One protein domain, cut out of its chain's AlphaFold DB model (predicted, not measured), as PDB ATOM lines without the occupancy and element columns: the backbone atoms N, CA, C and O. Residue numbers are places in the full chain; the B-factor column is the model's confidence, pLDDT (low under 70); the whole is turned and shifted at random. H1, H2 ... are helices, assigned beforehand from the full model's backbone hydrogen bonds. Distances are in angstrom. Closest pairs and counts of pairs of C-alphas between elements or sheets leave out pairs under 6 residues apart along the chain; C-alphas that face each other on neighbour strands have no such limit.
ATOM      1  N   ILE A   4      85.844 159.079 166.633       97.38
ATOM      2  CA  ILE A   4      84.760 158.411 165.906       97.38
ATOM      3  C   ILE A   4      85.329 157.398 164.908       97.38
ATOM      4  O   ILE A   4      86.490 157.520 164.498       97.38
ATOM      5  N   ASP A   5      84.562 156.365 164.577       97.19
ATOM      6  CA  ASP A   5      84.942 155.367 163.571       97.19
ATOM      7  C   ASP A   5      84.582 155.793 162.133       97.19
ATOM      8  O   ASP A   5      84.037 156.873 161.902       97.19
ATOM      9  N   ASP A   6      84.934 154.965 161.146       96.25
ATOM     10  CA  ASP A   6      84.713 155.264 159.724       96.25
ATOM     11  C   ASP A   6      83.225 155.410 159.362       96.25
ATOM     12  O   ASP A   6      82.884 156.210 158.483       96.25
ATOM     13  N   LEU A   7      82.335 154.664 160.030       96.81
ATOM     14  CA  LEU A   7      80.895 154.745 159.787       96.81
ATOM     15  C   LEU A   7      80.370 156.098 160.266       96.81
ATOM     16  O   LEU A   7      79.719 156.812 159.504       96.81
ATOM     17  N   GLU A   8      80.723 156.487 161.488       98.00
ATOM     18  CA  GLU A   8      80.364 157.785 162.057       98.00
ATOM     19  C   GLU A   8      80.907 158.958 161.217       98.00
ATOM     20  O   GLU A   8      80.202 159.948 160.999       98.00
ATOM     21  N   VAL A   9      82.137 158.859 160.690       97.62
ATOM     22  CA  VAL A   9      82.695 159.872 159.771       97.62
ATOM     23  C   VAL A   9      81.871 159.953 158.490       97.62
ATOM     24  O   VAL A   9      81.507 161.050 158.065       97.62
ATOM     25  N   THR A  10      81.558 158.807 157.886       96.88
ATOM     26  CA  THR A  10      80.775 158.740 156.646       96.88
ATOM     27  C   THR A  10      79.386 159.350 156.839       96.88
ATOM     28  O   THR A  10      78.940 160.153 156.020       96.88
ATOM     29  N   GLU A  11      78.720 159.063 157.960       97.81
ATOM     30  CA  GLU A  11      77.428 159.671 158.286       97.81
ATOM     31  C   GLU A  11      77.508 161.195 158.444       97.81
ATOM     32  O   GLU A  11      76.632 161.911 157.952       97.81
ATOM     33  N   LEU A  12      78.548 161.716 159.106       97.31
ATOM     34  CA  LEU A  12      78.755 163.161 159.240       97.31
ATOM     35  C   LEU A  12      78.958 163.832 157.878       97.31
ATOM     36  O   LEU A  12      78.367 164.880 157.614       97.31
ATOM     37  N   LEU A  13      79.762 163.218 157.010       96.81
ATOM     38  CA  LEU A  13      80.002 163.694 155.649       96.81
ATOM     39  C   LEU A  13      78.708 163.715 154.828       96.81
ATOM     40  O   LEU A  13      78.382 164.747 154.238       96.81
ATOM     41  N   HIS A  14      77.922 162.637 154.873       96.19
ATOM     42  CA  HIS A  14      76.636 162.538 154.179       96.19
ATOM     43  C   HIS A  14      75.631 163.586 154.661       96.19
ATOM     44  O   HIS A  14      74.977 164.233 153.846       96.19
ATOM     45  N   ARG A  15      75.531 163.828 155.977       95.50
ATOM     46  CA  ARG A  15      74.693 164.918 156.518       95.50
ATOM     47  C   ARG A  15      75.170 166.296 156.048       95.50
ATOM     48  O   ARG A  15      74.364 167.212 155.919       95.50
ATOM     49  N   GLY A  16      76.468 166.434 155.778       93.00
ATOM     50  CA  GLY A  16      77.082 167.611 155.166       93.00
ATOM     51  C   GLY A  16      76.965 167.677 153.637       93.00
ATOM     52  O   GLY A  16      77.475 168.633 153.056       93.00
ATOM     53  N   GLY A  17      76.322 166.702 152.984       94.31
ATOM     54  CA  GLY A  17      76.159 166.623 151.527       94.31
ATOM     55  C   GLY A  17      77.398 166.136 150.764       94.31
ATOM     56  O   GLY A  17      77.468 166.298 149.549       94.31
ATOM     57  N   VAL A  18      78.399 165.600 151.459       95.62
ATOM     58  CA  VAL A  18      79.626 165.053 150.867       95.62
ATOM     59  C   VAL A  18      79.445 163.543 150.710       95.62
ATOM     60  O   VAL A  18      79.519 162.832 151.704       95.62
ATOM     61  N   TYR A  19      79.234 163.059 149.482       94.38
ATOM     62  CA  TYR A  19      78.992 161.634 149.172       94.38
ATOM     63  C   TYR A  19      80.169 160.963 148.443       94.38
ATOM     64  O   TYR A  19      79.991 160.046 147.650       94.38
ATOM     65  N   VAL A  20      81.387 161.439 148.697       90.69
ATOM     66  CA  VAL A  20      82.625 160.889 148.125       90.69
ATOM     67  C   VAL A  20      83.333 159.965 149.116       90.69
ATOM     68  O   VAL A  20      83.187 160.110 150.331       90.69
ATOM     69  N   SER A  21      84.133 159.023 148.607       93.94
ATOM     70  CA  SER A  21      84.850 158.060 149.450       93.94
ATOM     71  C   SER A  21      85.889 158.732 150.359       93.94
ATOM     72  O   SER A  21      86.545 159.704 149.972       93.94
ATOM     73  N   LEU A  22      86.098 158.176 151.563       94.38
ATOM     74  CA  LEU A  22      87.135 158.646 152.498       94.38
ATOM     75  C   LEU A  22      88.528 158.638 151.863       94.38
ATOM     76  O   LEU A  22      89.346 159.516 152.128       94.38
ATOM     77  N   GLU A  23      88.791 157.657 151.002       93.81
ATOM     78  CA  GLU A  23      90.037 157.560 150.256       93.81
ATOM     79  C   GLU A  23      90.237 158.777 149.343       93.81
ATOM     80  O   GLU A  23      91.245 159.477 149.468       93.81
ATOM     81  N   LEU A  24      89.252 159.098 148.498       93.00
ATOM     82  CA  LEU A  24      89.323 160.254 147.605       93.00
ATOM     83  C   LEU A  24      89.472 161.560 148.394       93.00
ATOM     84  O   LEU A  24      90.299 162.402 148.052       93.00
ATOM     85  N   LEU A  25      88.729 161.705 149.492       95.62
ATOM     86  CA  LEU A  25      88.829 162.848 150.399       95.62
ATOM     87  C   LEU A  25      90.252 163.057 150.928       95.62
ATOM     88  O   LEU A  25      90.772 164.176 150.909       95.62
ATOM     89  N   MET A  26      90.902 161.979 151.358       95.19
ATOM     90  CA  MET A  26      92.268 162.007 151.879       95.19
ATOM     91  C   MET A  26      93.338 162.259 150.809       95.19
ATOM     92  O   MET A  26      94.416 162.761 151.146       95.19
ATOM     93  N   TYR A  27      93.084 161.875 149.555       94.88
ATOM     94  CA  TYR A  27      94.026 162.064 148.447       94.88
ATOM     95  C   TYR A  27      93.861 163.407 147.733       94.88
ATOM     96  O   TYR A  27      94.860 164.001 147.339       94.88
ATOM     97  N   VAL A  28      92.629 163.896 147.583       94.31
ATOM     98  CA  VAL A  28      92.309 165.056 146.737       94.31
ATOM     99  C   VAL A  28      91.971 166.296 147.561       94.31
ATOM    100  O   VAL A  28      92.436 167.385 147.239       94.31
ATOM    101  N   PHE A  29      91.217 166.153 148.655       93.50
ATOM    102  CA  PHE A  29      90.530 167.281 149.300       93.50
ATOM    103  C   PHE A  29      91.078 167.657 150.684       93.50
ATOM    104  O   PHE A  29      90.348 168.172 151.531       93.50
ATOM    105  N   ARG A  30      92.360 167.379 150.958       93.94
ATOM    106  CA  ARG A  30      93.036 167.707 152.239       93.94
ATOM    107  C   ARG A  30      92.227 167.310 153.482       93.94
ATOM    108  O   ARG A  30      92.269 167.990 154.510       93.94
ATOM    109  N   PHE A  31      91.466 166.226 153.380       97.25
ATOM    110  CA  PHE A  31      90.692 165.707 154.492       97.25
ATOM    111  C   PHE A  31      91.641 165.243 155.610       97.25
ATOM    112  O   PHE A  31      92.776 164.845 155.312       97.25
ATOM    113  N   PRO A  32      91.223 165.291 156.892       96.12
ATOM    114  CA  PRO A  32      92.009 164.736 157.987       96.12
ATOM    115  C   PRO A  32      92.426 163.280 157.722       96.12
ATOM    116  O   PRO A  32      91.937 162.614 156.813       96.12
ATOM    117  N   ARG A  33      93.351 162.764 158.527       96.00
ATOM    118  CA  ARG A  33      93.705 161.339 158.546       96.00
ATOM    119  C   ARG A  33      93.248 160.737 159.882       96.00
ATOM    120  O   ARG A  33      93.165 161.478 160.870       96.00
ATOM    121  N   PRO A  34      92.987 159.421 159.956       95.88
ATOM    122  CA  PRO A  34      92.727 158.767 161.232       95.88
ATOM    123  C   PRO A  34      93.959 158.888 162.141       95.88
ATOM    124  O   PRO A  34      95.097 158.780 161.688       95.88
ATOM    125  N   VAL A  35      93.734 159.121 163.433       93.12
ATOM    126  CA  VAL A  35      94.784 159.448 164.416       93.12
ATOM    127  C   VAL A  35      95.195 158.258 165.287       93.12
ATOM    128  O   VAL A  35      96.309 158.241 165.803       93.12
ATOM    129  N   PHE A  36      94.331 157.248 165.467       88.12
ATOM    130  CA  PHE A  36      94.654 156.051 166.256       88.12
ATOM    131  C   PHE A  36      93.796 154.847 165.866       88.12
ATOM    132  O   PHE A  36      92.574 154.908 165.984       88.12
ATOM    133  N   ARG A  37      94.429 153.733 165.461       89.19
ATOM    134  CA  ARG A  37      93.753 152.466 165.100       89.19
ATOM    135  C   ARG A  37      92.536 152.665 164.176       89.19
ATOM    136  O   ARG A  37      91.480 152.097 164.424       89.19
ATOM    137  N   GLY A  38      92.670 153.524 163.165       90.56
ATOM    138  CA  GLY A  38      91.583 153.824 162.225       90.56
ATOM    139  C   GLY A  38      90.498 154.771 162.751       90.56
ATOM    140  O   GLY A  38      89.534 155.013 162.048       90.56
ATOM    141  N   ARG A  39      90.630 155.341 163.957       97.19
ATOM    142  CA  ARG A  39      89.672 156.326 164.482       97.19
ATOM    143  C   ARG A  39      90.065 157.764 164.184       97.19
ATOM    144  O   ARG A  39      91.250 158.101 164.125       97.19
ATOM    145  N   TRP A  40      89.061 158.626 164.121       97.69
ATOM    146  CA  TRP A  40      89.149 159.999 163.644       97.69
ATOM    147  C   TRP A  40      88.814 161.006 164.730       97.69
ATOM    148  O   TRP A  40      87.904 160.792 165.520       97.69
ATOM    149  N   ASN A  41      89.518 162.136 164.754       97.75
ATOM    150  CA  ASN A  41      89.132 163.251 165.613       97.75
ATOM    151  C   ASN A  41      87.890 163.941 165.032       97.75
ATOM    152  O   ASN A  41      87.988 164.634 164.020       97.75
ATOM    153  N   GLU A  42      86.746 163.797 165.701       97.44
ATOM    154  CA  GLU A  42      85.465 164.359 165.255       97.44
ATOM    155  C   GLU A  42      85.546 165.874 165.014       97.44
ATOM    156  O   GLU A  42      85.050 166.375 164.008       97.44
ATOM    157  N   ALA A  43      86.241 166.610 165.889       97.12
ATOM    158  CA  ALA A  43      86.369 168.060 165.754       97.12
ATOM    159  C   ALA A  43      87.140 168.462 164.485       97.12
ATOM    160  O   ALA A  43      86.831 169.486 163.878       97.12
ATOM    161  N   ALA A  44      88.115 167.653 164.057       97.00
ATOM    162  CA  ALA A  44      88.851 167.896 162.818       97.00
ATOM    163  C   ALA A  44      87.972 167.643 161.583       97.00
ATOM    164  O   ALA A  44      88.019 168.423 160.634       97.00
ATOM    165  N   VAL A  45      87.137 166.599 161.616       97.50
ATOM    166  CA  VAL A  45      86.179 166.284 160.541       97.50
ATOM    167  C   VAL A  45      85.127 167.392 160.411       97.50
ATOM    168  O   VAL A  45      84.905 167.905 159.315       97.50
ATOM    169  N   ILE A  46      84.534 167.829 161.528       97.38
ATOM    170  CA  ILE A  46      83.562 168.934 161.547       97.38
ATOM    171  C   ILE A  46      84.212 170.247 161.090       97.38
ATOM    172  O   ILE A  46      83.626 170.986 160.300       97.38
ATOM    173  N   GLY A  47      85.433 170.534 161.551       97.38
ATOM    174  CA  GLY A  47      86.175 171.721 161.127       97.38
ATOM    175  C   GLY A  47      86.426 171.735 159.619       97.38
ATOM    176  O   GLY A  47      86.212 172.756 158.965       97.38
ATOM    177  N   TRP A  48      86.801 170.587 159.051       97.81
ATOM    178  CA  TRP A  48      86.990 170.441 157.612       97.81
ATOM    179  C   TRP A  48      85.687 170.662 156.825       97.81
ATOM    180  O   TRP A  48      85.712 171.368 155.819       97.81
ATOM    181  N   LEU A  49      84.537 170.168 157.310       96.94
ATOM    182  CA  LEU A  49      83.220 170.371 156.673       96.94
ATOM    183  C   LEU A  49      82.836 171.855 156.502       96.94
ATOM    184  O   LEU A  49      82.101 172.210 155.574       96.94
ATOM    185  N   GLY A  50      83.350 172.734 157.365       94.81
ATOM    186  CA  GLY A  50      83.177 174.186 157.249       94.81
ATOM    187  C   GLY A  50      84.065 174.859 156.190       94.81
ATOM    188  O   GLY A  50      83.827 176.019 155.842       94.81
ATOM    189  N   GLY A  51      85.078 174.154 155.677       94.75
ATOM    190  CA  GLY A  51      86.133 174.680 154.813       94.75
ATOM    191  C   GLY A  51      85.801 174.739 153.319       94.75
ATOM    192  O   GLY A  51      84.719 174.356 152.868       94.75
ATOM    193  N   LEU A  52      86.764 175.247 152.540       92.25
ATOM    194  CA  LEU A  52      86.675 175.346 151.078       92.25
ATOM    195  C   LEU A  52      86.724 173.965 150.409       92.25
ATOM    196  O   LEU A  52      85.838 173.668 149.612       92.25
ATOM    197  N   ASP A  53      87.656 173.094 150.811       93.44
ATOM    198  CA  ASP A  53      87.795 171.742 150.244       93.44
ATOM    199  C   ASP A  53      86.503 170.909 150.375       93.44
ATOM    200  O   ASP A  53      86.121 170.190 149.455       93.44
ATOM    201  N   ALA A  54      85.757 171.070 151.473       94.19
ATOM    202  CA  ALA A  54      84.471 170.397 151.658       94.19
ATOM    203  C   ALA A  54      83.365 170.914 150.732       94.19
ATOM    204  O   ALA A  54      82.395 170.207 150.459       94.19
ATOM    205  N   ARG A  55      83.446 172.163 150.266       93.56
ATOM    206  CA  ARG A  55      82.512 172.694 149.257       93.56
ATOM    207  C   ARG A  55      82.834 172.135 147.881       93.56
ATOM    208  O   ARG A  55      81.909 171.821 147.140       93.56
ATOM    209  N   ASP A  56      84.113 171.986 147.563       93.88
ATOM    210  CA  ASP A  56      84.536 171.416 146.286       93.88
ATOM    211  C   ASP A  56      84.234 169.914 146.224       93.88
ATOM    212  O   ASP A  56      83.657 169.459 145.239       93.88
ATOM    213  N   ALA A  57      84.454 169.174 147.315       93.81
ATOM    214  CA  ALA A  57      84.047 167.770 147.423       93.81
ATOM    215  C   ALA A  57      82.526 167.574 147.247       93.81
ATOM    216  O   ALA A  57      82.095 166.656 146.554       93.81
ATOM    217  N   ARG A  58      81.696 168.465 147.816       93.62
ATOM    218  CA  ARG A  58      80.236 168.472 147.584       93.62
ATOM    219  C   ARG A  58      79.873 168.676 146.119       93.62
ATOM    220  O   ARG A  58      78.945 168.049 145.629       93.62
ATOM    221  N   ARG A  59      80.559 169.594 145.434       90.88
ATOM    222  CA  ARG A  59      80.303 169.875 144.015       90.88
ATOM    223  C   ARG A  59      80.665 168.691 143.136       90.88
ATOM    224  O   ARG A  59      79.972 168.455 142.156       90.88
ATOM    225  N   GLU A  60      81.732 167.976 143.482       87.69
ATOM    226  CA  GLU A  60      82.121 166.764 142.766       87.69
ATOM    227  C   GLU A  60      81.069 165.666 142.926       87.69
ATOM    228  O   GLU A  60      80.645 165.087 141.936       87.69
ATOM    229  N   ALA A  61      80.533 165.495 144.138       80.31
ATOM    230  CA  ALA A  61      79.481 164.520 144.428       80.31
ATOM    231  C   ALA A  61      78.145 164.746 143.682       80.31
ATOM    232  O   ALA A  61      77.290 163.875 143.725       80.31
ATOM    233  N   ILE A  62      77.925 165.909 143.053       75.88
ATOM    234  CA  ILE A  62      76.705 166.216 142.273       75.88
ATOM    235  C   ILE A  62      76.870 165.830 140.790       75.88
ATOM    236  O   ILE A  62      75.894 165.821 140.042       75.88
TER     237      ILE A  62
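AT A GLANCE: This is residues 4 to 62 of the 64 residues of an uncharacterized protein of Azotobacter chroococcum (UniProt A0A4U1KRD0). Four short helices make a small cluster: H1 and H3 run side by side, H4 turns off past the end of H3, and H2 stands crosswise near both H1 and H4. The long link of residues 29 to 41 leads from H2 back to H3 and, around Arg 37, makes one end of the longest axis; H4 and Ile 62 lie toward the other. You have 59 printed residues with four named helices, H1, H2, H3 and H4 in chain order, and no named strand: the class is all helix. The whole is compact, with a radius of gyration of the C-alphas of 10.3 A, yet elongated, spanning 31 by 20 by 18 A.

HOW THE PARTS SIT: Start with H1, residues 6 to 15, which touches H3, residues 42 to 49: their closest C-alphas, of Val 9 and Val 45, are 7.3 A apart. They run the same way at a tilt of 37 degrees, only just steep. Look next at H2, residues 22 to 28, close to H1 but not clearly touching, with the closest C-alphas, of Thr 10 and Leu 22, 7.6 A apart; at 70.0 degrees the two are only just about perpendicular. H4, residues 52 to 60, is close to H2 but not clearly touching: the closest C-alphas, of Leu 25 and Ala 57, are 7.5 A apart. H4 is also close to H3 but not clearly touching, with the closest C-alphas, of Trp 48 and Ala 54, 6.5 A apart; their steep tilt of 68 degrees is only just short of perpendicular. H1 and H4 are apart, as are H2 and H3. In H1, H2, H3 and H4 every O i to N i+4 pair is within hydrogen-bond range.

IN THESE COORDINATES: Find C-alpha 6 at (84.713, 155.264, 159.724), where H1 begins; it runs 14.3 A to Arg 15. H2 covers 10.1 A from Leu 22 to Val 28, and H3 10.7 A from Glu 42 to Leu 49. H4 runs 12.8 A from Leu 52 to C-alpha 60 at (82.121, 166.764, 142.766).

THE WHOLE: The two C-alphas farthest apart, of Arg 37 and Ile 62, are 31.6 A apart. The link from H2 to H3 is long, H1 to H2 short and H3 to H4 tight. The printed part has no cut, and no printed residue is under 70 in pLDDT.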